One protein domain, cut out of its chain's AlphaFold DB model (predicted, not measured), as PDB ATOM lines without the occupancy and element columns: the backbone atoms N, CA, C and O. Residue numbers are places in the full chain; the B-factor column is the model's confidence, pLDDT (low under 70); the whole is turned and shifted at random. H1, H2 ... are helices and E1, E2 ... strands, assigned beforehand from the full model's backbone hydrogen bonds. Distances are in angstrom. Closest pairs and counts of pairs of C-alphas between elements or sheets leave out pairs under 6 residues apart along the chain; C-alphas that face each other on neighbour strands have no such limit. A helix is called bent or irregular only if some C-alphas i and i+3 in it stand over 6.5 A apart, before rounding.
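This is residues 240 to 286 and 365 to 527 of the 589 residues of the protein "InlA protein" of Symbiodinium sp. CCMP2456 (UniProt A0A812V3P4). In an elongated body, the bent helices H5 and H6 pack with the long H7 at the middle; arms H5b and H6a reach out from there as a helical hairpin, and H8 folds back after H7. Toward the opposite end, H3 and H4 join arm H5a to the small antiparallel strand hairpin E1-E2, and H1 with the link of residues 247 to 273 makes the far end. The printed part has 210 residues, with eight named helices and three named strands in the order H1 E1 E2 H2 H3 H4 H5 H6 E3 H7 H8. It is mostly helix and compact, with a radius of gyration of the C-alphas of 19.6 A and spans of 67 by 41 by 33 A.

E1, residues 274 to 277, and E2, residues 280 to 283, form an antiparallel hairpin, with N 275 and O 282 within hydrogen-bond range at 2.8 A. The closest C-alphas of E1 and H4, residues 386 to 390, are Arg 275 and Glu 387, 5.5 A apart. H3, residues 377 to 384, touches H2, residues 365 to 373, about perpendicular at 76 degrees, closest at C-alphas Gly 379 and Trp 372, 4.9 A. H5, residues 392 to 420, and H6, residues 424 to 447, were each assigned as one helix by hydrogen bonds but are bent: C-alphas 403 and 406 are 6.6 A apart, and 434 and 437 are 7.4 A apart. Their arms are H5a, residues 392 to 403, H5b, 406 to 420, H6a, 424 to 434, and H6b, 437 to 447. H3 touches H5a, closest at C-alphas Ala 377 and Gly 402, 5.2 A; H4 touches H5a only at the corner. H5a, with residues 399 to 403 alone, touches H6b at a steep tilt of 57 degrees, closest at C-alphas Pro 403 and Gly 439, 4.1 A. H5b and H6a form a helical hairpin at a shallow tilt of 17 degrees, closest at C-alphas Glu 417 and Gly 424, 4.1 A. H7, residues 478 to 500, is only just irregular, with C-alphas 492 and 495 6.6 A apart. It touches H6b, opposite ways at a shallow tilt of 33 degrees, only just short of steep, closest at C-alphas Gly 484 and Cys 443, 5.3 A. H7 and H8, residues 509 to 524, form a helical hairpin and only just touch, with 3 pairs of C-alphas within 8 A, closest Ala 500 and Ser 509, 7.1 A. E3, residues 469 to 473, pairs with no named strand; its closest C-alpha to H5a is Leu 469, 6.8 A from Leu 396. H1, residues 243 to 246, touches no helix and is too short for an O i to N i+4 pair. Every such pair is within hydrogen-bond range in H2, H3, H4, H5b, H6a, H6b and H8, against 7 of 8 in H5a and 17 of 19 in H7.

H1 begins with C-alpha 243 at (-57.802, 19.550, 169.054). From first to last C-alpha, H5a measures 18.1 A, H5b 20.2 A, H7 31.9 A and H8 21.6 A. H8 ends with C-alpha 524 at (-63.450, 27.867, 192.746).

The C-alphas farthest apart, of Ala 251 and Glu 503, are 66.8 A apart. Residues 287 to 364 are not printed, and C-alphas 286 and 365 are 24.8 A apart across the cut. The links H1 to E1 and H6 to E3 are long. Residues 503 to 508 stand free. Mean pLDDT of the printed part is 78.5; it is under 70 at residues 249 to 256, 365 to 378, 380 and 503 to 527.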
ATOM      1  N   LEU A 240     -55.234  21.152 173.320       78.62
ATOM      2  CA  LEU A 240     -56.476  21.520 173.993       78.62
ATOM      3  C   LEU A 240     -57.645  21.553 172.997       78.62
ATOM      4  O   LEU A 240     -57.479  21.873 171.823       78.62
ATOM      5  N   ASP A 241     -58.851  21.256 173.480       71.88
ATOM      6  CA  ASP A 241     -60.043  21.298 172.636       71.88
ATOM      7  C   ASP A 241     -60.322  22.704 172.074       71.88
ATOM      8  O   ASP A 241     -60.349  23.678 172.845       71.88
ATOM      9  N   PRO A 242     -60.663  22.835 170.774       75.56
ATOM     10  CA  PRO A 242     -60.874  21.761 169.787       75.56
ATOM     11  C   PRO A 242     -59.572  21.270 169.116       75.56
ATOM     12  O   PRO A 242     -59.036  21.928 168.221       75.56
ATOM     13  N   ALA A 243     -59.094  20.080 169.498       72.44
ATOM     14  CA  ALA A 243     -57.802  19.550 169.054       72.44
ATOM     15  C   ALA A 243     -57.735  19.315 167.533       72.44
ATOM     16  O   ALA A 243     -56.710  19.600 166.909       72.44
ATOM     17  N   GLU A 244     -58.845  18.879 166.925       73.12
ATOM     18  CA  GLU A 244     -58.975  18.648 165.476       73.12
ATOM     19  C   GLU A 244     -58.740  19.909 164.634       73.12
ATOM     20  O   GLU A 244     -58.349  19.821 163.473       73.12
ATOM     21  N   GLU A 245     -58.963  21.095 165.203       76.56
ATOM     22  CA  GLU A 245     -58.772  22.367 164.504       76.56
ATOM     23  C   GLU A 245     -57.436  23.023 164.839       76.56
ATOM     24  O   GLU A 245     -56.898  23.759 164.014       76.56
ATOM     25  N   GLN A 246     -56.912  22.782 166.044       80.69
ATOM     26  CA  GLN A 246     -55.683  23.405 166.539       80.69
ATOM     27  C   GLN A 246     -54.423  22.653 166.108       80.69
ATOM     28  O   GLN A 246     -53.388  23.285 165.897       80.69
ATOM     29  N   CYS A 247     -54.500  21.329 165.946       76.06
ATOM     30  CA  CYS A 247     -53.326  20.464 165.764       76.06
ATOM     31  C   CYS A 247     -53.349  19.611 164.504       76.06
ATOM     32  O   CYS A 247     -52.570  18.673 164.353       76.06
ATOM     33  N   ASN A 248     -54.212  19.966 163.556       70.56
ATOM     34  CA  ASN A 248     -54.213  19.341 162.247       70.56
ATOM     35  C   ASN A 248     -53.076  19.921 161.395       70.56
ATOM     36  O   ASN A 248     -53.252  20.867 160.617       70.56
ATOM     37  N   ALA A 249     -51.882  19.363 161.589       54.03
ATOM     38  CA  ALA A 249     -50.716  19.605 160.760       54.03
ATOM     39  C   ALA A 249     -50.940  19.014 159.359       54.03
ATOM     40  O   ALA A 249     -50.369  17.994 158.986       54.03
ATOM     41  N   SER A 250     -51.753  19.674 158.530       52.56
ATOM     42  CA  SER A 250     -51.549  19.546 157.084       52.56
ATOM     43  C   SER A 250     -50.089  19.926 156.784       52.56
ATOM     44  O   SER A 250     -49.549  20.799 157.463       52.56
ATOM     45  N   ALA A 251     -49.445  19.293 155.799       48.34
ATOM     46  CA  ALA A 251     -47.996  19.349 155.521       48.34
ATOM     47  C   ALA A 251     -47.350  20.755 155.360       48.34
ATOM     48  O   ALA A 251     -46.145  20.852 155.157       48.34
ATOM     49  N   ASN A 252     -48.128  21.836 155.472       52.81
ATOM     50  CA  ASN A 252     -47.697  23.236 155.484       52.81
ATOM     51  C   ASN A 252     -47.757  23.905 156.884       52.81
ATOM     52  O   ASN A 252     -47.691  25.133 156.968       52.81
ATOM     53  N   GLY A 253     -47.952  23.143 157.968       50.84
ATOM     54  CA  GLY A 253     -47.983  23.640 159.354       50.84
ATOM     55  C   GLY A 253     -46.608  24.040 159.912       50.84
ATOM     56  O   GLY A 253     -45.571  23.737 159.328       50.84
ATOM     57  N   SER A 254     -46.598  24.749 161.047       54.28
ATOM     58  CA  SER A 254     -45.372  25.167 161.750       54.28
ATOM     59  C   SER A 254     -44.549  23.966 162.251       54.28
ATOM     60  O   SER A 254     -45.090  22.875 162.417       54.28
ATOM     61  N   GLU A 255     -43.251  24.161 162.544       51.59
ATOM     62  CA  GLU A 255     -42.307  23.110 163.008       51.59
ATOM     63  C   GLU A 255     -42.789  22.287 164.226       51.59
ATOM     64  O   GLU A 255     -42.244  21.223 164.502       51.59
ATOM     65  N   LEU A 256     -43.810  22.763 164.949       56.94
ATOM     66  CA  LEU A 256     -44.376  22.147 166.156       56.94
ATOM     67  C   LEU A 256     -45.698  21.392 165.918       56.94
ATOM     68  O   LEU A 256     -46.292  20.913 166.878       56.94
ATOM     69  N   GLY A 257     -46.179  21.293 164.673       72.00
ATOM     70  CA  GLY A 257     -47.408  20.558 164.345       72.00
ATOM     71  C   GLY A 257     -48.717  21.323 164.594       72.00
ATOM     72  O   GLY A 257     -49.789  20.723 164.585       72.00
ATOM     73  N   CYS A 258     -48.667  22.643 164.788       83.56
ATOM     74  CA  CYS A 258     -49.882  23.449 164.917       83.56
ATOM     75  C   CYS A 258     -50.542  23.709 163.558       83.56
ATOM     76  O   CYS A 258     -49.870  23.937 162.545       83.56
ATOM     77  N   ALA A 259     -51.875  23.741 163.554       86.12
ATOM     78  CA  ALA A 259     -52.665  24.156 162.405       86.12
ATOM     79  C   ALA A 259     -52.407  25.632 162.046       86.12
ATOM     80  O   ALA A 259     -51.943  26.438 162.859       86.12
ATOM     81  N   LEU A 260     -52.727  26.010 160.805       88.50
ATOM     82  CA  LEU A 260     -52.488  27.362 160.300       88.50
ATOM     83  C   LEU A 260     -53.198  28.418 161.167       88.50
ATOM     84  O   LEU A 260     -54.419  28.410 161.299       88.50
ATOM     85  N   GLY A 261     -52.426  29.369 161.693       90.12
ATOM     86  CA  GLY A 261     -52.936  30.435 162.556       90.12
ATOM     87  C   GLY A 261     -52.843  30.144 164.052       90.12
ATOM     88  O   GLY A 261     -53.199  31.023 164.836       90.12
ATOM     89  N   TYR A 262     -52.332  28.975 164.444       90.50
ATOM     90  CA  TYR A 262     -52.051  28.602 165.828       90.50
ATOM     91  C   TYR A 262     -50.539  28.475 166.072       90.50
ATOM     92  O   TYR A 262     -49.767  28.114 165.184       90.50
ATOM     93  N   GLU A 263     -50.110  28.796 167.285       89.94
ATOM     94  CA  GLU A 263     -48.729  28.744 167.756       89.94
ATOM     95  C   GLU A 263     -48.673  28.467 169.271       89.94
ATOM     96  O   GLU A 263     -49.693  28.422 169.964       89.94
ATOM     97  N   GLY A 264     -47.457  28.335 169.804       87.44
ATOM     98  CA  GLY A 264     -47.219  28.223 171.243       87.44
ATOM     99  C   GLY A 264     -47.487  26.829 171.826       87.44
ATOM    100  O   GLY A 264     -47.707  25.870 171.083       87.44
ATOM    101  N   PRO A 265     -47.429  26.689 173.164       84.06
ATOM    102  CA  PRO A 265     -47.638  25.407 173.825       84.06
ATOM    103  C   PRO A 265     -49.056  24.895 173.564       84.06
ATOM    104  O   PRO A 265     -50.030  25.641 173.700       84.06
ATOM    105  N   LEU A 266     -49.151  23.621 173.173       85.81
ATOM    106  CA  LEU A 266     -50.403  22.939 172.819       85.81
ATOM    107  C   LEU A 266     -51.220  23.643 171.724       85.81
ATOM    108  O   LEU A 266     -52.434  23.468 171.672       85.81
ATOM    109  N   CYS A 267     -50.577  24.479 170.899       88.88
ATOM    110  CA  CYS A 267     -51.230  25.274 169.857       88.88
ATOM    111  C   CYS A 267     -52.366  26.171 170.389       88.88
ATOM    112  O   CYS A 267     -53.282  26.545 169.661       88.88
ATOM    113  N   ALA A 268     -52.288  26.557 171.667       88.50
ATOM    114  CA  ALA A 268     -53.333  27.307 172.356       88.50
ATOM    115  C   ALA A 268     -53.312  28.821 172.059       88.50
ATOM    116  O   ALA A 268     -54.150  29.570 172.567       88.50
ATOM    117  N   ILE A 269     -52.334  29.309 171.291       90.75
ATOM    118  CA  ILE A 269     -52.129  30.736 171.013       90.75
ATOM    119  C   ILE A 269     -52.417  30.993 169.537       90.75
ATOM    120  O   ILE A 269     -51.928  30.265 168.687       90.75
ATOM    121  N   CYS A 270     -53.151  32.056 169.194       92.31
ATOM    122  CA  CYS A 270     -53.190  32.473 167.787       92.31
ATOM    123  C   CYS A 270     -51.864  33.096 167.370       92.31
ATOM    124  O   CYS A 270     -51.372  33.971 168.088       92.31
ATOM    125  N   ALA A 271     -51.364  32.670 166.211       92.31
ATOM    126  CA  ALA A 271     -50.160  33.172 165.569       92.31
ATOM    127  C   ALA A 271     -50.246  34.668 165.244       92.31
ATOM    128  O   ALA A 271     -51.327  35.268 165.223       92.31
ATOM    129  N   ASP A 272     -49.099  35.276 164.943       90.12
ATOM    130  CA  ASP A 272     -49.053  36.663 164.489       90.12
ATOM    131  C   ASP A 272     -49.983  36.878 163.284       90.12
ATOM    132  O   ASP A 272     -50.033  36.070 162.356       90.12
ATOM    133  N   ARG A 273     -50.725  37.997 163.293       90.12
ATOM    134  CA  ARG A 273     -51.797  38.327 162.324       90.12
ATOM    135  C   ARG A 273     -53.062  37.467 162.427       90.12
ATOM    136  O   ARG A 273     -53.906  37.541 161.532       90.12
ATOM    137  N   TYR A 274     -53.239  36.710 163.505       92.50
ATOM    138  CA  TYR A 274     -54.496  36.040 163.834       92.50
ATOM    139  C   TYR A 274     -55.038  36.558 165.171       92.50
ATOM    140  O   TYR A 274     -54.285  36.827 166.105       92.50
ATOM    141  N   ARG A 275     -56.363  36.684 165.275       91.06
ATOM    142  CA  ARG A 275     -57.069  37.028 166.517       91.06
ATOM    143  C   ARG A 275     -57.881  35.847 167.023       91.06
ATOM    144  O   ARG A 275     -58.383  35.060 166.218       91.06
ATOM    145  N   SER A 276     -58.059  35.755 168.335       88.12
ATOM    146  CA  SER A 276     -59.020  34.827 168.918       88.12
ATOM    147  C   SER A 276     -60.440  35.297 168.618       88.12
ATOM    148  O   SER A 276     -60.779  36.459 168.847       88.12
ATOM    149  N   GLN A 277     -61.267  34.396 168.103       85.50
ATOM    150  CA  GLN A 277     -62.710  34.559 168.014       85.50
ATOM    151  C   GLN A 277     -63.345  33.275 168.557       85.50
ATOM    152  O   GLN A 277     -63.278  32.217 167.924       85.50
ATOM    153  N   GLY A 278     -63.872  33.343 169.782       81.88
ATOM    154  CA  GLY A 278     -64.325  32.159 170.506       81.88
ATOM    155  C   GLY A 278     -63.162  31.201 170.790       81.88
ATOM    156  O   GLY A 278     -62.211  31.561 171.483       81.88
ATOM    157  N   ARG A 279     -63.227  29.976 170.252       79.31
ATOM    158  CA  ARG A 279     -62.160  28.957 170.371       79.31
ATOM    159  C   ARG A 279     -61.284  28.817 169.124       79.31
ATOM    160  O   ARG A 279     -60.467  27.903 169.065       79.31
ATOM    161  N   ARG A 280     -61.461  29.696 168.132       87.75
ATOM    162  CA  ARG A 280     -60.752  29.633 166.851       87.75
ATOM    163  C   ARG A 280     -59.865  30.846 166.629       87.75
ATOM    164  O   ARG A 280     -60.179  31.955 167.062       87.75
ATOM    165  N   CYS A 281     -58.784  30.642 165.888       91.25
ATOM    166  CA  CYS A 281     -57.913  31.717 165.433       91.25
ATOM    167  C   CYS A 281     -58.313  32.169 164.027       91.25
ATOM    168  O   CYS A 281     -58.223  31.414 163.061       91.25
ATOM    169  N   LYS A 282     -58.765  33.420 163.901       92.50
ATOM    170  CA  LYS A 282     -59.182  34.019 162.626       92.50
ATOM    171  C   LYS A 282     -58.122  34.995 162.128       92.50
ATOM    172  O   LYS A 282     -57.657  35.841 162.889       92.50
ATOM    173  N   LYS A 283     -57.767  34.904 160.844       93.62
ATOM    174  CA  LYS A 283     -56.815  35.826 160.210       93.62
ATOM    175  C   LYS A 283     -57.353  37.261 160.264       93.62
ATOM    176  O   LYS A 283     -58.528  37.500 159.983       93.62
ATOM    177  N   CYS A 284     -56.496  38.203 160.626       92.00
ATOM    178  CA  CYS A 284     -56.803  39.626 160.610       92.00
ATOM    179  C   CYS A 284     -56.947  40.113 159.159       92.00
ATOM    180  O   CYS A 284     -56.083  39.841 158.326       92.00
ATOM    181  N   GLU A 285     -58.033  40.822 158.848       89.12
ATOM    182  CA  GLU A 285     -58.238  41.424 157.526       89.12
ATOM    183  C   GLU A 285     -57.326  42.650 157.354       89.12
ATOM    184  O   GLU A 285     -57.269  43.521 158.223       89.12
ATOM    185  N   GLU A 286     -56.631  42.742 156.216       79.00
ATOM    186  CA  GLU A 286     -55.603  43.762 155.928       79.00
ATOM    187  C   GLU A 286     -56.148  45.203 155.757       79.00
ATOM    188  O   GLU A 286     -55.412  46.112 155.392       79.00
ATOM    189  N   TRP A 365     -72.553  30.971 168.821       50.28
ATOM    190  CA  TRP A 365     -73.216  32.269 169.016       50.28
ATOM    191  C   TRP A 365     -73.608  32.548 170.474       50.28
ATOM    192  O   TRP A 365     -73.407  33.658 170.967       50.28
ATOM    193  N   ASP A 366     -74.099  31.541 171.198       55.41
ATOM    194  CA  ASP A 366     -74.521  31.708 172.596       55.41
ATOM    195  C   ASP A 366     -73.346  32.003 173.534       55.41
ATOM    196  O   ASP A 366     -73.475  32.780 174.480       55.41
ATOM    197  N   GLN A 367     -72.195  31.359 173.301       57.59
ATOM    198  CA  GLN A 367     -71.030  31.515 174.171       57.59
ATOM    199  C   GLN A 367     -70.374  32.885 173.962       57.59
ATOM    200  O   GLN A 367     -69.961  33.517 174.935       57.59
ATOM    201  N   GLU A 368     -70.351  33.371 172.717       60.31
ATOM    202  CA  GLU A 368     -69.939  34.738 172.405       60.31
ATOM    203  C   GLU A 368     -70.901  35.741 173.056       60.31
ATOM    204  O   GLU A 368     -70.466  36.565 173.859       60.31
ATOM    205  N   TYR A 369     -72.212  35.632 172.822       58.84
ATOM    206  CA  TYR A 369     -73.206  36.578 173.349       58.84
ATOM    207  C   TYR A 369     -73.152  36.728 174.882       58.84
ATOM    208  O   TYR A 369     -73.226  37.840 175.414       58.84
ATOM    209  N   VAL A 370     -72.927  35.626 175.604       61.25
ATOM    210  CA  VAL A 370     -72.744  35.639 177.063       61.25
ATOM    211  C   VAL A 370     -71.476  36.391 177.489       61.25
ATOM    212  O   VAL A 370     -71.521  37.164 178.450       61.25
ATOM    213  N   GLN A 371     -70.354  36.225 176.781       62.44
ATOM    214  CA  GLN A 371     -69.106  36.938 177.091       62.44
ATOM    215  C   GLN A 371     -69.221  38.452 176.869       62.44
ATOM    216  O   GLN A 371     -68.623  39.228 177.627       62.44
ATOM    217  N   TRP A 372     -70.008  38.862 175.870       62.03
ATOM    218  CA  TRP A 372     -70.331  40.262 175.591       62.03
ATOM    219  C   TRP A 372     -71.216  40.879 176.676       62.03
ATOM    220  O   TRP A 372     -70.903  41.959 177.181       62.03
ATOM    221  N   LEU A 373     -72.277  40.181 177.096       59.53
ATOM    222  CA  LEU A 373     -73.178  40.648 178.159       59.53
ATOM    223  C   LEU A 373     -72.487  40.785 179.521       59.53
ATOM    224  O   LEU A 373     -72.855  41.634 180.330       59.53
ATOM    225  N   GLN A 374     -71.463  39.972 179.775       62.78
ATOM    226  CA  GLN A 374     -70.667  40.048 180.997       62.78
ATOM    227  C   GLN A 374     -69.603  41.159 180.968       62.78
ATOM    228  O   GLN A 374     -68.865  41.293 181.944       62.78
ATOM    229  N   LEU A 375     -69.504  41.939 179.874       64.69
ATOM    230  CA  LEU A 375     -68.473  42.971 179.666       64.69
ATOM    231  C   LEU A 375     -67.070  42.460 180.031       64.69
ATOM    232  O   LEU A 375     -66.247  43.171 180.610       64.69
ATOM    233  N   THR A 376     -66.805  41.187 179.733       67.75
ATOM    234  CA  THR A 376     -65.513  40.587 180.052       67.75
ATOM    235  C   THR A 376     -64.426  41.250 179.217       67.75
ATOM    236  O   THR A 376     -64.649  41.629 178.064       67.75
ATOM    237  N   ALA A 377     -63.217  41.359 179.773       66.50
ATOM    238  CA  ALA A 377     -62.072  41.869 179.024       66.50
ATOM    239  C   ALA A 377     -61.827  41.059 177.736       66.50
ATOM    240  O   ALA A 377     -61.412  41.633 176.734       66.50
ATOM    241  N   GLY A 378     -62.145  39.755 177.744       69.12
ATOM    242  CA  GLY A 378     -62.127  38.891 176.560       69.12
ATOM    243  C   GLY A 378     -63.144  39.312 175.498       69.12
ATOM    244  O   GLY A 378     -62.756  39.543 174.359       69.12
ATOM    245  N   GLY A 379     -64.411  39.521 175.876       70.50
ATOM    246  CA  GLY A 379     -65.444  39.999 174.950       70.50
ATOM    247  C   GLY A 379     -65.111  41.367 174.345       70.50
ATOM    248  O   GLY A 379     -65.212  41.545 173.136       70.50
ATOM    249  N   LEU A 380     -64.624  42.320 175.153       68.38
ATOM    250  CA  LEU A 380     -64.216  43.647 174.667       68.38
ATOM    251  C   LEU A 380     -62.974  43.585 173.759       68.38
ATOM    252  O   LEU A 380     -62.859  44.334 172.790       68.38
ATOM    253  N   ARG A 381     -62.033  42.688 174.056       76.06
ATOM    254  CA  ARG A 381     -60.856  42.444 173.216       76.06
ATOM    255  C   ARG A 381     -61.260  41.886 171.854       76.06
ATOM    256  O   ARG A 381     -60.764  42.371 170.836       76.06
ATOM    257  N   ASP A 382     -62.163  40.911 171.842       72.19
ATOM    258  CA  ASP A 382     -62.648  40.269 170.622       72.19
ATOM    259  C   ASP A 382     -63.509  41.247 169.794       72.19
ATOM    260  O   ASP A 382     -63.408  41.266 168.565       72.19
ATOM    261  N   ALA A 383     -64.263  42.129 170.467       71.44
ATOM    262  CA  ALA A 383     -65.022  43.243 169.890       71.44
ATOM    263  C   ALA A 383     -64.149  44.248 169.139       71.44
ATOM    264  O   ALA A 383     -64.426  44.623 168.001       71.44
ATOM    265  N   LEU A 384     -63.098  44.712 169.814       76.81
ATOM    266  CA  LEU A 384     -62.239  45.791 169.342       76.81
ATOM    267  C   LEU A 384     -61.101  45.280 168.454       76.81
ATOM    268  O   LEU A 384     -60.330  46.081 167.937       76.81
ATOM    269  N   SER A 385     -60.984  43.958 168.275       79.75
ATOM    270  CA  SER A 385     -59.922  43.312 167.493       79.75
ATOM    271  C   SER A 385     -58.509  43.774 167.889       79.75
ATOM    272  O   SER A 385     -57.604  43.801 167.056       79.75
ATOM    273  N   LEU A 386     -58.293  44.101 169.172       81.44
ATOM    274  CA  LEU A 386     -57.028  44.670 169.673       81.44
ATOM    275  C   LEU A 386     -55.825  43.740 169.449       81.44
ATOM    276  O   LEU A 386     -54.693  44.207 169.329       81.44
ATOM    277  N   GLU A 387     -56.067  42.431 169.362       85.88
ATOM    278  CA  GLU A 387     -55.035  41.433 169.064       85.88
ATOM    279  C   GLU A 387     -54.443  41.592 167.661       85.88
ATOM    280  O   GLU A 387     -53.257  41.342 167.476       85.88
ATOM    281  N   CYS A 388     -55.226  42.059 166.685       88.88
ATOM    282  CA  CYS A 388     -54.721  42.305 165.337       88.88
ATOM    283  C   CYS A 388     -53.754  43.494 165.280       88.88
ATOM    284  O   CYS A 388     -52.867  43.508 164.428       88.88
ATOM    285  N   GLU A 389     -53.921  44.481 166.167       83.94
ATOM    286  CA  GLU A 389     -53.110  45.705 166.175       83.94
ATOM    287  C   GLU A 389     -51.869  45.570 167.063       83.94
ATOM    288  O   GLU A 389     -50.762  45.899 166.640       83.94
ATOM    289  N   TYR A 390     -52.036  45.075 168.290       86.38
ATOM    290  CA  TYR A 390     -50.960  45.042 169.287       86.38
ATOM    291  C   TYR A 390     -50.400  43.636 169.528       86.38
ATOM    292  O   TYR A 390     -49.514  43.463 170.372       86.38
ATOM    293  N   GLY A 391     -50.910  42.625 168.817       87.25
ATOM    294  CA  GLY A 391     -50.459  41.241 168.928       87.25
ATOM    295  C   GLY A 391     -50.508  40.735 170.367       87.25
ATOM    296  O   GLY A 391     -51.473  40.944 171.111       87.25
ATOM    297  N   ARG A 392     -49.408  40.112 170.795       86.56
ATOM    298  CA  ARG A 392     -49.252  39.565 172.151       86.56
ATOM    299  C   ARG A 392     -49.377  40.625 173.257       86.56
ATOM    300  O   ARG A 392     -49.854  40.303 174.345       86.56
ATOM    301  N   ASN A 393     -49.042  41.890 172.985       87.12
ATOM    302  CA  ASN A 393     -49.129  42.963 173.983       87.12
ATOM    303  C   ASN A 393     -50.578  43.320 174.338       87.12
ATOM    304  O   ASN A 393     -50.854  43.629 175.496       87.12
ATOM    305  N   ALA A 394     -51.517  43.226 173.386       86.44
ATOM    306  CA  ALA A 394     -52.942  43.414 173.677       86.44
ATOM    307  C   ALA A 394     -53.455  42.349 174.650       86.44
ATOM    308  O   ALA A 394     -54.148  42.679 175.608       86.44
ATOM    309  N   ARG A 395     -53.070  41.080 174.453       87.06
ATOM    310  CA  ARG A 395     -53.442  39.986 175.365       87.06
ATOM    311  C   ARG A 395     -52.922  40.229 176.773       87.06
ATOM    312  O   ARG A 395     -53.686  40.119 177.727       87.06
ATOM    313  N   LEU A 396     -51.649  40.607 176.886       90.81
ATOM    314  CA  LEU A 396     -51.033  40.936 178.169       90.81
ATOM    315  C   LEU A 396     -51.766  42.090 178.863       90.81
ATOM    316  O   LEU A 396     -52.155  41.965 180.023       90.81
ATOM    317  N   ALA A 397     -52.007  43.184 178.139       90.25
ATOM    318  CA  ALA A 397     -52.706  44.346 178.669       90.25
ATOM    319  C   ALA A 397     -54.137  44.002 179.105       90.25
ATOM    320  O   ALA A 397     -54.520  44.349 180.217       90.25
ATOM    321  N   CYS A 398     -54.914  43.278 178.294       88.88
ATOM    322  CA  CYS A 398     -56.281  42.875 178.634       88.88
ATOM    323  C   CYS A 398     -56.330  41.914 179.830       88.88
ATOM    324  O   CYS A 398     -57.184  42.081 180.701       88.88
ATOM    325  N   ALA A 399     -55.413  40.945 179.908       90.50
ATOM    326  CA  ALA A 399     -55.348  39.999 181.022       90.50
ATOM    327  C   ALA A 399     -55.002  40.687 182.352       90.50
ATOM    328  O   ALA A 399     -55.528  40.306 183.394       90.50
ATOM    329  N   VAL A 400     -54.152  41.720 182.318       91.94
ATOM    330  CA  VAL A 400     -53.767  42.504 183.502       91.94
ATOM    331  C   VAL A 400     -54.822  43.553 183.860       91.94
ATOM    332  O   VAL A 400     -55.162  43.712 185.029       91.94
ATOM    333  N   LEU A 401     -55.373  44.263 182.873       89.00
ATOM    334  CA  LEU A 401     -56.373  45.309 183.102       89.00
ATOM    335  C   LEU A 401     -57.732  44.738 183.502       89.00
ATOM    336  O   LEU A 401     -58.422  45.379 184.287       89.00
ATOM    337  N   GLY A 402     -58.107  43.549 183.024       89.50
ATOM    338  CA  GLY A 402     -59.373  42.893 183.365       89.50
ATOM    339  C   GLY A 402     -59.668  42.854 184.873       89.50
ATOM    340  O   GLY A 402     -60.703  43.374 185.289       89.50
ATOM    341  N   PRO A 403     -58.773  42.306 185.715       91.56
ATOM    342  CA  PRO A 403     -58.960  42.281 187.166       91.56
ATOM    343  C   PRO A 403     -58.598  43.598 187.878       91.56
ATOM    344  O   PRO A 403     -59.000  43.807 189.019       91.56
ATOM    345  N   VAL A 404     -57.828  44.496 187.255       91.88
ATOM    346  CA  VAL A 404     -57.383  45.751 187.893       91.88
ATOM    347  C   VAL A 404     -58.402  46.877 187.702       91.88
ATOM    348  O   VAL A 404     -58.654  47.654 188.624       91.88
ATOM    349  N   LEU A 405     -59.020  46.965 186.524       87.88
ATOM    350  CA  LEU A 405     -59.907  48.062 186.147       87.88
ATOM    351  C   LEU A 405     -61.096  48.234 187.108       87.88
ATOM    352  O   LEU A 405     -61.323  49.367 187.532       87.88
ATOM    353  N   PRO A 406     -61.825  47.182 187.534       88.06
ATOM    354  CA  PRO A 406     -62.941  47.371 188.458       88.06
ATOM    355  C   PRO A 406     -62.476  47.875 189.828       88.06
ATOM    356  O   PRO A 406     -63.148  48.708 190.426       88.06
ATOM    357  N   LEU A 407     -61.304  47.447 190.308       88.88
ATOM    358  CA  LEU A 407     -60.734  47.943 191.566       88.88
ATOM    359  C   LEU A 407     -60.307  49.410 191.460       88.88
ATOM    360  O   LEU A 407     -60.549  50.183 192.386       88.88
ATOM    361  N   LEU A 408     -59.736  49.825 190.324       88.00
ATOM    362  CA  LEU A 408     -59.426  51.234 190.061       88.00
ATOM    363  C   LEU A 408     -60.691  52.093 189.992       88.00
ATOM    364  O   LEU A 408     -60.715  53.188 190.553       88.00
ATOM    365  N   LEU A 409     -61.752  51.600 189.350       85.62
ATOM    366  CA  LEU A 409     -63.037  52.295 189.309       85.62
ATOM    367  C   LEU A 409     -63.654  52.410 190.708       85.62
ATOM    368  O   LEU A 409     -64.189  53.463 191.047       85.62
ATOM    369  N   LEU A 410     -63.531  51.382 191.550       85.31
ATOM    370  CA  LEU A 410     -63.967  51.449 192.947       85.31
ATOM    371  C   LEU A 410     -63.143  52.434 193.769       85.31
ATOM    372  O   LEU A 410     -63.721  53.217 194.520       85.31
ATOM    373  N   ALA A 411     -61.822  52.459 193.591       86.00
ATOM    374  CA  ALA A 411     -60.966  53.461 194.217       86.00
ATOM    375  C   ALA A 411     -61.370  54.880 193.782       86.00
ATOM    376  O   ALA A 411     -61.503  55.770 194.621       86.00
ATOM    377  N   ALA A 412     -61.659  55.087 192.493       85.19
ATOM    378  CA  ALA A 412     -62.166  56.357 191.982       85.19
ATOM    379  C   ALA A 412     -63.535  56.723 192.581       85.19
ATOM    380  O   ALA A 412     -63.747  57.878 192.949       85.19
ATOM    381  N   CYS A 413     -64.445  55.757 192.746       84.06
ATOM    382  CA  CYS A 413     -65.735  55.983 193.403       84.06
ATOM    383  C   CYS A 413     -65.579  56.314 194.893       84.06
ATOM    384  O   CYS A 413     -66.298  57.171 195.400       84.06
ATOM    385  N   ALA A 414     -64.626  55.691 195.589       81.88
ATOM    386  CA  ALA A 414     -64.311  56.004 196.980       81.88
ATOM    387  C   ALA A 414     -63.741  57.425 197.125       81.88
ATOM    388  O   ALA A 414     -64.143  58.168 198.020       81.88
ATOM    389  N   ILE A 415     -62.863  57.846 196.206       83.94
ATOM    390  CA  ILE A 415     -62.377  59.232 196.135       83.94
ATOM    391  C   ILE A 415     -63.545  60.188 195.851       83.94
ATOM    392  O   ILE A 415     -63.668  61.225 196.501       83.94
ATOM    393  N   LEU A 416     -64.435  59.833 194.921       81.00
ATOM    394  CA  LEU A 416     -65.623  60.624 194.606       81.00
ATOM    395  C   LEU A 416     -66.543  60.768 195.826       81.00
ATOM    396  O   LEU A 416     -67.058  61.855 196.064       81.00
ATOM    397  N   GLU A 417     -66.730  59.704 196.606       84.25
ATOM    398  CA  GLU A 417     -67.493  59.732 197.856       84.25
ATOM    399  C   GLU A 417     -66.844  60.663 198.884       84.25
ATOM    400  O   GLU A 417     -67.526  61.498 199.479       84.25
ATOM    401  N   ALA A 418     -65.518  60.595 199.030       82.94
ATOM    402  CA  ALA A 418     -64.774  61.466 199.934       82.94
ATOM    403  C   ALA A 418     -64.914  62.956 199.564       82.94
ATOM    404  O   ALA A 418     -64.987  63.805 200.454       82.94
ATOM    405  N   VAL A 419     -64.986  63.273 198.267       85.81
ATOM    406  CA  VAL A 419     -65.105  64.651 197.766       85.81
ATOM    407  C   VAL A 419     -66.558  65.142 197.734       85.81
ATOM    408  O   VAL A 419     -66.813  66.304 198.048       85.81
ATOM    409  N   LEU A 420     -67.518  64.292 197.349       80.38
ATOM    410  CA  LEU A 420     -68.895  64.693 197.015       80.38
ATOM    411  C   LEU A 420     -69.988  64.152 197.952       80.38
ATOM    412  O   LEU A 420     -71.153  64.387 197.640       80.38
ATOM    413  N   ARG A 421     -69.637  63.459 199.049       82.19
ATOM    414  CA  ARG A 421     -70.505  62.961 200.145       82.19
ATOM    415  C   ARG A 421     -71.928  62.550 199.726       82.19
ATOM    416  O   ARG A 421     -72.828  63.381 199.621       82.19
ATOM    417  N   GLY A 422     -72.146  61.246 199.567       73.88
ATOM    418  CA  GLY A 422     -73.454  60.611 199.384       73.88
ATOM    419  C   GLY A 422     -73.764  60.147 197.959       73.88
ATOM    420  O   GLY A 422     -74.864  59.667 197.702       73.88
ATOM    421  N   ARG A 423     -72.835  60.284 197.004       71.44
ATOM    422  CA  ARG A 423     -73.051  59.878 195.596       71.44
ATOM    423  C   ARG A 423     -72.082  58.821 195.085       71.44
ATOM    424  O   ARG A 423     -72.423  58.113 194.141       71.44
ATOM    425  N   GLY A 424     -70.901  58.707 195.677       76.31
ATOM    426  CA  GLY A 424     -69.924  57.693 195.309       76.31
ATOM    427  C   GLY A 424     -70.392  56.287 195.671       76.31
ATOM    428  O   GLY A 424     -70.123  55.378 194.902       76.31
ATOM    429  N   VAL A 425     -71.177  56.104 196.741       78.19
ATOM    430  CA  VAL A 425     -71.718  54.777 197.114       78.19
ATOM    431  C   VAL A 425     -72.677  54.221 196.054       78.19
ATOM    432  O   VAL A 425     -72.537  53.074 195.640       78.19
ATOM    433  N   SER A 426     -73.620  55.033 195.562       78.38
ATOM    434  CA  SER A 426     -74.584  54.594 194.540       78.38
ATOM    435  C   SER A 426     -73.896  54.251 193.213       78.38
ATOM    436  O   SER A 426     -74.175  53.210 192.620       78.38
ATOM    437  N   VAL A 427     -72.937  55.080 192.785       79.12
ATOM    438  CA  VAL A 427     -72.138  54.816 191.578       79.12
ATOM    439  C   VAL A 427     -71.234  53.599 191.778       79.12
ATOM    440  O   VAL A 427     -71.150  52.758 190.888       79.12
ATOM    441  N   ALA A 428     -70.615  53.450 192.955       81.50
ATOM    442  CA  ALA A 428     -69.801  52.287 193.285       81.50
ATOM    443  C   ALA A 428     -70.621  51.001 193.186       81.50
ATOM    444  O   ALA A 428     -70.160  50.064 192.555       81.50
ATOM    445  N   LEU A 429     -71.842  50.963 193.731       79.88
ATOM    446  CA  LEU A 429     -72.713  49.785 193.655       79.88
ATOM    447  C   LEU A 429     -73.056  49.397 192.210       79.88
ATOM    448  O   LEU A 429     -73.059  48.212 191.889       79.88
ATOM    449  N   GLN A 430     -73.292  50.376 191.332       81.69
ATOM    450  CA  GLN A 430     -73.548  50.131 189.907       81.69
ATOM    451  C   GLN A 430     -72.304  49.628 189.169       81.69
ATOM    452  O   GLN A 430     -72.366  48.678 188.395       81.69
ATOM    453  N   VAL A 431     -71.153  50.251 189.421       80.50
ATOM    454  CA  VAL A 431     -69.872  49.825 188.844       80.50
ATOM    455  C   VAL A 431     -69.518  48.414 189.314       80.50
ATOM    456  O   VAL A 431     -69.064  47.590 188.523       80.50
ATOM    457  N   LEU A 432     -69.750  48.120 190.593       79.75
ATOM    458  CA  LEU A 432     -69.456  46.829 191.198       79.75
ATOM    459  C   LEU A 432     -70.383  45.750 190.633       79.75
ATOM    460  O   LEU A 432     -69.891  44.704 190.231       79.75
ATOM    461  N   SER A 433     -71.687  46.002 190.490       78.31
ATOM    462  CA  SER A 433     -72.598  45.022 189.883       78.31
ATOM    463  C   SER A 433     -72.259  44.716 188.420       78.31
ATOM    464  O   SER A 433     -72.350  43.564 188.009       78.31
ATOM    465  N   LEU A 434     -71.802  45.712 187.655       77.56
ATOM    466  CA  LEU A 434     -71.408  45.541 186.254       77.56
ATOM    467  C   LEU A 434     -70.071  44.804 186.096       77.56
ATOM    468  O   LEU A 434     -69.957  43.917 185.253       77.56
ATOM    469  N   ALA A 435     -69.058  45.173 186.885       82.00
ATOM    470  CA  ALA A 435     -67.667  44.822 186.602       82.00
ATOM    471  C   ALA A 435     -67.044  43.817 187.587       82.00
ATOM    472  O   ALA A 435     -65.979  43.265 187.301       82.00
ATOM    473  N   PHE A 436     -67.675  43.548 188.736       84.69
ATOM    474  CA  PHE A 436     -67.123  42.647 189.756       84.69
ATOM    475  C   PHE A 436     -66.986  41.211 189.252       84.69
ATOM    476  O   PHE A 436     -65.920  40.622 189.403       84.69
ATOM    477  N   ILE A 437     -68.024  40.661 188.611       85.38
ATOM    478  CA  ILE A 437     -68.013  39.270 188.127       85.38
ATOM    479  C   ILE A 437     -66.922  39.087 187.064       85.38
ATOM    480  O   ILE A 437     -66.117  38.158 187.152       85.38
ATOM    481  N   GLY A 438     -66.846  40.009 186.097       84.31
ATOM    482  CA  GLY A 438     -65.815  39.993 185.058       84.31
ATOM    483  C   GLY A 438     -64.402  40.149 185.626       84.31
ATOM    484  O   GLY A 438     -63.492  39.418 185.228       84.31
ATOM    485  N   GLY A 439     -64.224  41.043 186.601       88.44
ATOM    486  CA  GLY A 439     -62.947  41.266 187.279       88.44
ATOM    487  C   GLY A 439     -62.478  40.073 188.110       88.44
ATOM    488  O   GLY A 439     -61.335  39.636 187.970       88.44
ATOM    489  N   ALA A 440     -63.368  39.489 188.914       88.69
ATOM    490  CA  ALA A 440     -63.080  38.310 189.727       88.69
ATOM    491  C   ALA A 440     -62.789  37.072 188.861       88.69
ATOM    492  O   ALA A 440     -61.826  36.349 189.117       88.69
ATOM    493  N   SER A 441     -63.561  36.862 187.788       86.75
ATOM    494  CA  SER A 441     -63.312  35.785 186.819       86.75
ATOM    495  C   SER A 441     -61.958  35.954 186.119       86.75
ATOM    496  O   SER A 441     -61.165  35.010 186.052       86.75
ATOM    497  N   SER A 442     -61.629  37.178 185.687       88.88
ATOM    498  CA  SER A 442     -60.326  37.488 185.080       88.88
ATOM    499  C   SER A 442     -59.174  37.255 186.062       88.88
ATOM    500  O   SER A 442     -58.138  36.715 185.687       88.88
ATOM    501  N   CYS A 443     -59.370  37.596 187.339       93.12
ATOM    502  CA  CYS A 443     -58.406  37.347 188.406       93.12
ATOM    503  C   CYS A 443     -58.130  35.846 188.590       93.12
ATOM    504  O   CYS A 443     -56.972  35.431 188.670       93.12
ATOM    505  N   ALA A 444     -59.182  35.022 188.607       90.12
ATOM    506  CA  ALA A 444     -59.046  33.571 188.691       90.12
ATOM    507  C   ALA A 444     -58.318  32.997 187.463       90.12
ATOM    508  O   ALA A 444     -57.413  32.180 187.618       90.12
ATOM    509  N   GLY A 445     -58.646  33.462 186.253       90.00
ATOM    510  CA  GLY A 445     -57.951  33.053 185.027       90.00
ATOM    511  C   GLY A 445     -56.469  33.452 185.002       90.00
ATOM    512  O   GLY A 445     -55.639  32.711 184.477       90.00
ATOM    513  N   LEU A 446     -56.119  34.586 185.617       92.56
ATOM    514  CA  LEU A 446     -54.739  35.073 185.700       92.56
ATOM    515  C   LEU A 446     -53.899  34.218 186.663       92.56
ATOM    516  O   LEU A 446     -52.725  33.936 186.410       92.56
ATOM    517  N   LEU A 447     -54.511  33.774 187.763       93.75
ATOM    518  CA  LEU A 447     -53.873  32.902 188.748       93.75
ATOM    519  C   LEU A 447     -53.809  31.440 188.299       93.75
ATOM    520  O   LEU A 447     -52.906  30.723 188.728       93.75
ATOM    521  N   ARG A 448     -54.719  31.006 187.425       94.62
ATOM    522  CA  ARG A 448     -54.826  29.614 186.998       94.62
ATOM    523  C   ARG A 448     -53.715  29.197 186.033       94.62
ATOM    524  O   ARG A 448     -53.541  29.775 184.955       94.62
ATOM    525  N   CYS A 449     -53.032  28.127 186.419       95.12
ATOM    526  CA  CYS A 449     -52.075  27.405 185.599       95.12
ATOM    527  C   CYS A 449     -52.766  26.270 184.845       95.12
ATOM    528  O   CYS A 449     -53.646  25.590 185.378       95.12
ATOM    529  N   GLN A 450     -52.389  26.108 183.583       93.88
ATOM    530  CA  GLN A 450     -52.691  24.932 182.793       93.88
ATOM    531  C   GLN A 450     -51.553  23.939 183.027       93.88
ATOM    532  O   GLN A 450     -50.452  24.106 182.507       93.88
ATOM    533  N   GLU A 451     -51.820  22.953 183.877       93.50
ATOM    534  CA  GLU A 451     -50.866  21.901 184.255       93.50
ATOM    535  C   GLU A 451     -51.135  20.588 183.526       93.50
ATOM    536  O   GLU A 451     -50.299  19.699 183.567       93.50
ATOM    537  N   LEU A 452     -52.292  20.469 182.874       89.00
ATOM    538  CA  LEU A 452     -52.700  19.286 182.126       89.00
ATOM    539  C   LEU A 452     -52.757  19.618 180.636       89.00
ATOM    540  O   LEU A 452     -53.129  20.734 180.265       89.00
ATOM    541  N   ASP A 453     -52.432  18.661 179.788       86.25
ATOM    542  CA  ASP A 453     -52.654  18.766 178.353       86.25
ATOM    543  C   ASP A 453     -54.118  18.448 177.980       86.25
ATOM    544  O   ASP A 453     -54.975  18.261 178.852       86.25
ATOM    545  N   GLY A 454     -54.452  18.442 176.688       78.75
ATOM    546  CA  GLY A 454     -55.801  18.104 176.219       78.75
ATOM    547  C   GLY A 454     -56.182  16.631 176.388       78.75
ATOM    548  O   GLY A 454     -57.364  16.300 176.376       78.75
ATOM    549  N   GLY A 455     -55.201  15.757 176.610       76.62
ATOM    550  CA  GLY A 455     -55.387  14.350 176.959       76.62
ATOM    551  C   GLY A 455     -55.593  14.132 178.459       76.62
ATOM    552  O   GLY A 455     -55.996  13.045 178.866       76.62
ATOM    553  N   GLY A 456     -55.373  15.168 179.274       79.31
ATOM    554  CA  GLY A 456     -55.428  15.100 180.731       79.31
ATOM    555  C   GLY A 456     -54.109  14.682 181.383       79.31
ATOM    556  O   GLY A 456     -54.096  14.446 182.590       79.31
ATOM    557  N   GLU A 457     -53.012  14.614 180.626       80.19
ATOM    558  CA  GLU A 457     -51.684  14.274 181.138       80.19
ATOM    559  C   GLU A 457     -50.988  15.506 181.731       80.19
ATOM    560  O   GLU A 457     -51.125  16.612 181.199       80.19
ATOM    561  N   PRO A 458     -50.211  15.359 182.817       85.25
ATOM    562  CA  PRO A 458     -49.478  16.472 183.402       85.25
ATOM    563  C   PRO A 458     -48.355  16.968 182.475       85.25
ATOM    564  O   PRO A 458     -47.527  16.196 181.996       85.25
ATOM    565  N   LEU A 459     -48.291  18.285 182.274       82.88
ATOM    566  CA  LEU A 459     -47.275  18.985 181.478       82.88
ATOM    567  C   LEU A 459     -45.910  19.059 182.188       82.88
ATOM    568  O   LEU A 459     -44.900  19.318 181.547       82.88
ATOM    569  N   GLY A 460     -45.847  18.822 183.501       86.81
ATOM    570  CA  GLY A 460     -44.653  19.106 184.303       86.81
ATOM    571  C   GLY A 460     -44.484  20.607 184.576       86.81
ATOM    572  O   GLY A 460     -45.027  21.461 183.872       86.81
ATOM    573  N   GLU A 461     -43.754  20.956 185.638       88.44
ATOM    574  CA  GLU A 461     -43.636  22.352 186.089       88.44
ATOM    575  C   GLU A 461     -42.923  23.252 185.062       88.44
ATOM    576  O   GLU A 461     -43.252  24.436 184.948       88.44
ATOM    577  N   GLU A 462     -41.988  22.704 184.275       86.19
ATOM    578  CA  GLU A 462     -41.288  23.444 183.218       86.19
ATOM    579  C   GLU A 462     -42.133  23.754 181.973       86.19
ATOM    580  O   GLU A 462     -41.769  24.656 181.209       86.19
ATOM    581  N   HIS A 463     -43.244  23.045 181.757       86.62
ATOM    582  CA  HIS A 463     -44.118  23.253 180.598       86.62
ATOM    583  C   HIS A 463     -45.507  23.780 180.975       86.62
ATOM    584  O   HIS A 463     -46.261  24.184 180.089       86.62
ATOM    585  N   ALA A 464     -45.838  23.853 182.268       91.00
ATOM    586  CA  ALA A 464     -47.062  24.485 182.742       91.00
ATOM    587  C   ALA A 464     -47.084  25.991 182.414       91.00
ATOM    588  O   ALA A 464     -46.151  26.747 182.715       91.00
ATOM    589  N   PHE A 465     -48.191  26.452 181.833       94.19
ATOM    590  CA  PHE A 465     -48.362  27.834 181.376       94.19
ATOM    591  C   PHE A 465     -49.624  28.483 181.943       94.19
ATOM    592  O   PHE A 465     -50.555  27.819 182.396       94.19
ATOM    593  N   ARG A 466     -49.675  29.816 181.951       94.00
ATOM    594  CA  ARG A 466     -50.832  30.570 182.462       94.00
ATOM    595  C   ARG A 466     -51.992  30.486 181.472       94.00
ATOM    596  O   ARG A 466     -51.823  30.833 180.308       94.00
ATOM    597  N   SER A 467     -53.194  30.132 181.927       90.50
ATOM    598  CA  SER A 467     -54.336  29.932 181.013       90.50
ATOM    599  C   SER A 467     -54.744  31.191 180.225       90.50
ATOM    600  O   SER A 467     -55.077  31.092 179.047       90.50
ATOM    601  N   LEU A 468     -54.667  32.386 180.833       90.44
ATOM    602  CA  LEU A 468     -54.926  33.662 180.142       90.44
ATOM    603  C   LEU A 468     -53.722  34.188 179.346       90.44
ATOM    604  O   LEU A 468     -53.883  35.058 178.490       90.44
ATOM    605  N   LEU A 469     -52.514  33.702 179.644       93.62
ATOM    606  CA  LEU A 469     -51.261  34.162 179.045       93.62
ATOM    607  C   LEU A 469     -50.382  32.950 178.704       93.62
ATOM    608  O   LEU A 469     -49.350  32.759 179.347       93.62
ATOM    609  N   PRO A 470     -50.745  32.139 177.691       90.69
ATOM    610  CA  PRO A 470     -50.101  30.840 177.474       90.69
ATOM    611  C   PRO A 470     -48.630  30.931 177.046       90.69
ATOM    612  O   PRO A 470     -47.909  29.945 177.072       90.69
ATOM    613  N   HIS A 471     -48.163  32.125 176.673       90.19
ATOM    614  CA  HIS A 471     -46.758  32.401 176.374       90.19
ATOM    615  C   HIS A 471     -45.891  32.568 177.632       90.19
ATOM    616  O   HIS A 471     -44.670  32.591 177.520       90.19
ATOM    617  N   LEU A 472     -46.503  32.726 178.809       93.31
ATOM    618  CA  LEU A 472     -45.801  32.816 180.082       93.31
ATOM    619  C   LEU A 472     -45.921  31.490 180.817       93.31
ATOM    620  O   LEU A 472     -47.027  31.027 181.128       93.31
ATOM    621  N   LYS A 473     -44.772  30.920 181.169       94.38
ATOM    622  CA  LYS A 473     -44.730  29.789 182.089       94.38
ATOM    623  C   LYS A 473     -45.213  30.213 183.465       94.38
ATOM    624  O   LYS A 473     -45.059  31.366 183.882       94.38
ATOM    625  N   CYS A 474     -45.759  29.261 184.207       94.00
ATOM    626  CA  CYS A 474     -46.250  29.530 185.550       94.00
ATOM    627  C   CYS A 474     -45.155  30.002 186.519       94.00
ATOM    628  O   CYS A 474     -45.455  30.820 187.395       94.00
ATOM    629  N   SER A 475     -43.908  29.572 186.299       93.38
ATOM    630  CA  SER A 475     -42.714  29.929 187.073       93.38
ATOM    631  C   SER A 475     -42.046  31.250 186.659       93.38
ATOM    632  O   SER A 475     -41.445  31.917 187.499       93.38
ATOM    633  N   GLU A 476     -42.162  31.674 185.396       92.31
ATOM    634  CA  GLU A 476     -41.358  32.781 184.838       92.31
ATOM    635  C   GLU A 476     -41.919  34.187 185.132       92.31
ATOM    636  O   GLU A 476     -41.212  35.183 184.974       92.31
ATOM    637  N   ALA A 477     -43.170  34.306 185.587       90.44
ATOM    638  CA  ALA A 477     -43.848  35.599 185.738       90.44
ATOM    639  C   ALA A 477     -44.463  35.818 187.138       90.44
ATOM    640  O   ALA A 477     -45.687  35.944 187.269       90.44
ATOM    641  N   PRO A 478     -43.649  35.927 188.208       93.75
ATOM    642  CA  PRO A 478     -44.154  36.130 189.571       93.75
ATOM    643  C   PRO A 478     -44.926  37.449 189.736       93.75
ATOM    644  O   PRO A 478     -45.832  37.538 190.562       93.75
ATOM    645  N   TRP A 479     -44.629  38.465 188.920       95.25
ATOM    646  CA  TRP A 479     -45.341  39.745 188.936       95.25
ATOM    647  C   TRP A 479     -46.812  39.608 188.503       95.25
ATOM    648  O   TRP A 479     -47.675  40.275 189.068       95.25
ATOM    649  N   VAL A 480     -47.121  38.706 187.560       93.88
ATOM    650  CA  VAL A 480     -48.504  38.417 187.131       93.88
ATOM    651  C   VAL A 480     -49.284  37.791 188.282       93.88
ATOM    652  O   VAL A 480     -50.415  38.187 188.559       93.88
ATOM    653  N   ALA A 481     -48.652  36.857 188.997       93.62
ATOM    654  CA  ALA A 481     -49.231  36.263 190.194       93.62
ATOM    655  C   ALA A 481     -49.442  37.309 191.298       93.62
ATOM    656  O   ALA A 481     -50.484  37.289 191.941       93.62
ATOM    657  N   ALA A 482     -48.508  38.246 191.491       95.81
ATOM    658  CA  ALA A 482     -48.655  39.323 192.469       95.81
ATOM    659  C   ALA A 482     -49.858  40.230 192.160       95.81
ATOM    660  O   ALA A 482     -50.623  40.552 193.069       95.81
ATOM    661  N   ILE A 483     -50.074  40.587 190.887       95.31
ATOM    662  CA  ILE A 483     -51.271  41.331 190.458       95.31
ATOM    663  C   ILE A 483     -52.529  40.498 190.705       95.31
ATOM    664  O   ILE A 483     -53.473  40.994 191.312       95.31
ATOM    665  N   GLY A 484     -52.528  39.227 190.292       94.19
ATOM    666  CA  GLY A 484     -53.651  38.316 190.515       94.19
ATOM    667  C   GLY A 484     -54.010  38.187 191.996       94.19
ATOM    668  O   GLY A 484     -55.156  38.391 192.368       94.19
ATOM    669  N   TRP A 485     -53.041  37.938 192.874       95.50
ATOM    670  CA  TRP A 485     -53.278  37.849 194.317       95.50
ATOM    671  C   TRP A 485     -53.711  39.183 194.924       95.50
ATOM    672  O   TRP A 485     -54.617  39.202 195.754       95.50
ATOM    673  N   GLY A 486     -53.127  40.301 194.485       95.69
ATOM    674  CA  GLY A 486     -53.548  41.637 194.904       95.69
ATOM    675  C   GLY A 486     -55.008  41.918 194.548       95.69
ATOM    676  O   GLY A 486     -55.782  42.364 195.396       95.69
ATOM    677  N   CYS A 487     -55.417  41.575 193.325       95.12
ATOM    678  CA  CYS A 487     -56.804  41.671 192.893       95.12
ATOM    679  C   CYS A 487     -57.714  40.702 193.656       95.12
ATOM    680  O   CYS A 487     -58.789  41.108 194.087       95.12
ATOM    681  N   ALA A 488     -57.287  39.457 193.882       92.81
ATOM    682  CA  ALA A 488     -58.049  38.459 194.633       92.81
ATOM    683  C   ALA A 488     -58.320  38.924 196.069       92.81
ATOM    684  O   ALA A 488     -59.439  38.801 196.557       92.81
ATOM    685  N   VAL A 489     -57.325  39.526 196.726       94.25
ATOM    686  CA  VAL A 489     -57.481  40.170 198.037       94.25
ATOM    687  C   VAL A 489     -58.424  41.374 197.945       94.25
ATOM    688  O   VAL A 489     -59.306  41.535 198.788       94.25
ATOM    689  N   GLY A 490     -58.297  42.195 196.900       92.38
ATOM    690  CA  GLY A 490     -59.217  43.299 196.615       92.38
ATOM    691  C   GLY A 490     -60.679  42.846 196.541       92.38
ATOM    692  O   GLY A 490     -61.540  43.382 197.239       92.38
ATOM    693  N   TYR A 491     -60.956  41.819 195.743       91.12
ATOM    694  CA  TYR A 491     -62.304  41.291 195.544       91.12
ATOM    695  C   TYR A 491     -62.820  40.461 196.721       91.12
ATOM    696  O   TYR A 491     -64.005  40.532 197.029       91.12
ATOM    697  N   GLY A 492     -61.958  39.682 197.374       88.56
ATOM    698  CA  GLY A 492     -62.345  38.766 198.447       88.56
ATOM    699  C   GLY A 492     -62.419  39.411 199.831       88.56
ATOM    700  O   GLY A 492     -63.147  38.916 200.685       88.56
ATOM    701  N   ILE A 493     -61.684  40.505 200.066       89.94
ATOM    702  CA  ILE A 493     -61.594  41.146 201.387       89.94
ATOM    703  C   ILE A 493     -62.072  42.595 201.327       89.94
ATOM    704  O   ILE A 493     -63.008  42.958 202.040       89.94
ATOM    705  N   PHE A 494     -61.464  43.429 200.479       86.00
ATOM    706  CA  PHE A 494     -61.754  44.868 200.484       86.00
ATOM    707  C   PHE A 494     -63.182  45.174 200.041       86.00
ATOM    708  O   PHE A 494     -63.880  45.925 200.718       86.00
ATOM    709  N   VAL A 495     -63.642  44.567 198.946       87.00
ATOM    710  CA  VAL A 495     -65.004  44.780 198.443       87.00
ATOM    711  C   VAL A 495     -66.066  44.373 199.482       87.00
ATOM    712  O   VAL A 495     -66.890  45.226 199.828       87.00
ATOM    713  N   PRO A 496     -66.045  43.154 200.061       83.81
ATOM    714  CA  PRO A 496     -66.980  42.776 201.119       83.81
ATOM    715  C   PRO A 496     -66.898  43.665 202.360       83.81
ATOM    716  O   PRO A 496     -67.940  44.023 202.903       83.81
ATOM    717  N   ALA A 497     -65.698  44.069 202.790       83.88
ATOM    718  CA  ALA A 497     -65.532  44.960 203.940       83.88
ATOM    719  C   ALA A 497     -66.147  46.348 203.689       83.88
ATOM    720  O   ALA A 497     -66.820  46.899 204.561       83.88
ATOM    721  N   CYS A 498     -65.976  46.899 202.482       79.62
ATOM    722  CA  CYS A 498     -66.629  48.141 202.075       79.62
ATOM    723  C   CYS A 498     -68.158  48.004 202.056       79.62
ATOM    724  O   CYS A 498     -68.850  48.918 202.498       79.62
ATOM    725  N   MET A 499     -68.689  46.864 201.600       76.81
ATOM    726  CA  MET A 499     -70.134  46.609 201.619       76.81
ATOM    727  C   MET A 499     -70.678  46.418 203.042       76.81
ATOM    728  O   MET A 499     -71.731  46.962 203.372       76.81
ATOM    729  N   ALA A 500     -69.956  45.697 203.904       76.31
ATOM    730  CA  ALA A 500     -70.362  45.409 205.279       76.31
ATOM    731  C   ALA A 500     -70.427  46.664 206.167       76.31
ATOM    732  O   ALA A 500     -71.253  46.734 207.074       76.31
ATOM    733  N   ASN A 501     -69.590  47.667 205.891       73.12
ATOM    734  CA  ASN A 501     -69.572  48.931 206.633       73.12
ATOM    735  C   ASN A 501     -70.670  49.925 206.214       73.12
ATOM    736  O   ASN A 501     -70.801  50.974 206.843       73.12
ATOM    737  N   SER A 502     -71.472  49.627 205.185       70.44
ATOM    738  CA  SER A 502     -72.627  50.465 204.846       70.44
ATOM    739  C   SER A 502     -73.796  50.157 205.797       70.44
ATOM    740  O   SER A 502     -74.364  49.065 205.783       70.44
ATOM    741  N   GLU A 503     -74.135  51.106 206.679       57.09
ATOM    742  CA  GLU A 503     -75.135  50.934 207.752       57.09
ATOM    743  C   GLU A 503     -76.537  50.551 207.248       57.09
ATOM    744  O   GLU A 503     -77.267  49.856 207.954       57.09
ATOM    745  N   GLU A 504     -76.880  50.918 206.014       55.72
ATOM    746  CA  GLU A 504     -78.151  50.576 205.354       55.72
ATOM    747  C   GLU A 504     -78.243  49.105 204.905       55.72
ATOM    748  O   GLU A 504     -79.317  48.622 204.557       55.72
ATOM    749  N   SER A 505     -77.131  48.364 204.913       50.56
ATOM    750  CA  SER A 505     -77.037  47.048 204.277       50.56
ATOM    751  C   SER A 505     -77.078  45.872 205.257       50.56
ATOM    752  O   SER A 505     -76.998  44.727 204.834       50.56
ATOM    753  N   LYS A 506     -77.237  46.077 206.569       50.38
ATOM    754  CA  LYS A 506     -77.131  44.967 207.546       50.38
ATOM    755  C   LYS A 506     -78.160  43.842 207.344       50.38
ATOM    756  O   LYS A 506     -77.859  42.695 207.665       50.38
ATOM    757  N   GLU A 507     -79.326  44.134 206.766       50.84
ATOM    758  CA  GLU A 507     -80.393  43.141 206.561       50.84
ATOM    759  C   GLU A 507     -80.375  42.498 205.159       50.84
ATOM    760  O   GLU A 507     -80.574  41.291 205.028       50.84
ATOM    761  N   MET A 508     -80.054  43.264 204.109       46.25
ATOM    762  CA  MET A 508     -79.992  42.760 202.726       46.25
ATOM    763  C   MET A 508     -78.617  42.149 202.376       46.25
ATOM    764  O   MET A 508     -78.534  41.234 201.555       46.25
ATOM    765  N   SER A 509     -77.541  42.588 203.040       48.38
ATOM    766  CA  SER A 509     -76.166  42.125 202.804       48.38
ATOM    767  C   SER A 509     -75.935  40.683 203.241       48.38
ATOM    768  O   SER A 509     -75.263  39.945 202.532       48.38
ATOM    769  N   SER A 510     -76.538  40.219 204.343       50.38
ATOM    770  CA  SER A 510     -76.301  38.850 204.833       50.38
ATOM    771  C   SER A 510     -76.737  37.782 203.821       50.38
ATOM    772  O   SER A 510     -76.034  36.797 203.611       50.38
ATOM    773  N   ARG A 511     -77.858  38.012 203.125       51.09
ATOM    774  CA  ARG A 511     -78.421  37.078 202.138       51.09
ATOM    775  C   ARG A 511     -77.673  37.120 200.806       51.09
ATOM    776  O   ARG A 511     -77.395  36.071 200.229       51.09
ATOM    777  N   VAL A 512     -77.301  38.313 200.340       51.81
ATOM    778  CA  VAL A 512     -76.576  38.491 199.069       51.81
ATOM    779  C   VAL A 512     -75.100  38.094 199.200       51.81
ATOM    780  O   VAL A 512     -74.561  37.459 198.296       51.81
ATOM    781  N   GLN A 513     -74.450  38.382 200.334       51.97
ATOM    782  CA  GLN A 513     -73.070  37.963 200.600       51.97
ATOM    783  C   GLN A 513     -72.957  36.448 200.780       51.97
ATOM    784  O   GLN A 513     -72.004  35.860 200.273       51.97
ATOM    785  N   LEU A 514     -73.936  35.800 201.422       48.62
ATOM    786  CA  LEU A 514     -73.971  34.342 201.523       48.62
ATOM    787  C   LEU A 514     -74.154  33.698 200.140       48.62
ATOM    788  O   LEU A 514     -73.398  32.797 199.789       48.62
ATOM    789  N   ALA A 515     -75.086  34.199 199.323       51.19
ATOM    790  CA  ALA A 515     -75.296  33.698 197.963       51.19
ATOM    791  C   ALA A 515     -74.058  33.898 197.067       51.19
ATOM    792  O   ALA A 515     -73.652  32.978 196.357       51.19
ATOM    793  N   GLY A 516     -73.415  35.069 197.142       50.09
ATOM    794  CA  GLY A 516     -72.191  35.374 196.398       50.09
ATOM    795  C   GLY A 516     -70.987  34.540 196.844       50.09
ATOM    796  O   GLY A 516     -70.263  34.018 195.999       50.09
ATOM    797  N   ALA A 517     -70.795  34.354 198.154       48.06
ATOM    798  CA  ALA A 517     -69.722  33.522 198.700       48.06
ATOM    799  C   ALA A 517     -69.918  32.039 198.356       48.06
ATOM    800  O   ALA A 517     -68.963  31.367 197.975       48.06
ATOM    801  N   VAL A 518     -71.153  31.531 198.421       47.94
ATOM    802  CA  VAL A 518     -71.483  30.148 198.039       47.94
ATOM    803  C   VAL A 518     -71.273  29.930 196.539       47.94
ATOM    804  O   VAL A 518     -70.641  28.945 196.158       47.94
ATOM    805  N   ALA A 519     -71.716  30.862 195.688       49.16
ATOM    806  CA  ALA A 519     -71.490  30.790 194.245       49.16
ATOM    807  C   ALA A 519     -69.993  30.848 193.891       49.16
ATOM    808  O   ALA A 519     -69.516  30.050 193.083       49.16
ATOM    809  N   TYR A 520     -69.233  31.738 194.534       47.56
ATOM    810  CA  TYR A 520     -67.786  31.852 194.346       47.56
ATOM    811  C   TYR A 520     -67.048  30.574 194.771       47.56
ATOM    812  O   TYR A 520     -66.247  30.036 194.007       47.56
ATOM    813  N   CYS A 521     -67.357  30.036 195.953       43.88
ATOM    814  CA  CYS A 521     -66.738  28.813 196.459       43.88
ATOM    815  C   CYS A 521     -67.093  27.584 195.602       43.88
ATOM    816  O   CYS A 521     -66.216  26.770 195.314       43.88
ATOM    817  N   ALA A 522     -68.338  27.468 195.126       45.91
ATOM    818  CA  ALA A 522     -68.758  26.380 194.240       45.91
ATOM    819  C   ALA A 522     -68.009  26.388 192.894       45.91
ATOM    820  O   ALA A 522     -67.662  25.331 192.364       45.91
ATOM    821  N   VAL A 523     -67.714  27.576 192.355       45.34
ATOM    822  CA  VAL A 523     -66.940  27.734 191.116       45.34
ATOM    823  C   VAL A 523     -65.446  27.477 191.344       45.34
ATOM    824  O   VAL A 523     -64.804  26.835 190.510       45.34
ATOM    825  N   PHE A 524     -64.887  27.943 192.466       41.47
ATOM    826  CA  PHE A 524     -63.450  27.867 192.746       41.47
ATOM    827  C   PHE A 524     -62.971  26.449 193.113       41.47
ATOM    828  O   PHE A 524     -61.903  26.039 192.666       41.47
ATOM    829  N   PHE A 525     -63.755  25.672 193.871       40.72
ATOM    830  CA  PHE A 525     -63.302  24.378 194.411       40.72
ATOM    831  C   PHE A 525     -63.642  23.140 193.562       40.72
ATOM    832  O   PHE A 525     -63.273  22.038 193.956       40.72
ATOM    833  N   ARG A 526     -64.304  23.283 192.398       38.53
ATOM    834  CA  ARG A 526     -64.694  22.157 191.506       38.53
ATOM    835  C   ARG A 526     -65.232  20.925 192.267       38.53
ATOM    836  O   ARG A 526     -64.881  19.788 191.968       38.53
ATOM    837  N   GLY A 527     -66.089  21.155 193.254       38.06
ATOM    838  CA  GLY A 527     -66.572  20.120 194.164       38.06
ATOM    839  C   GLY A 527     -67.239  20.738 195.387       38.06
ATOM    840  O   GLY A 527     -67.067  21.924 195.661       38.06
TER     841      GLY A 527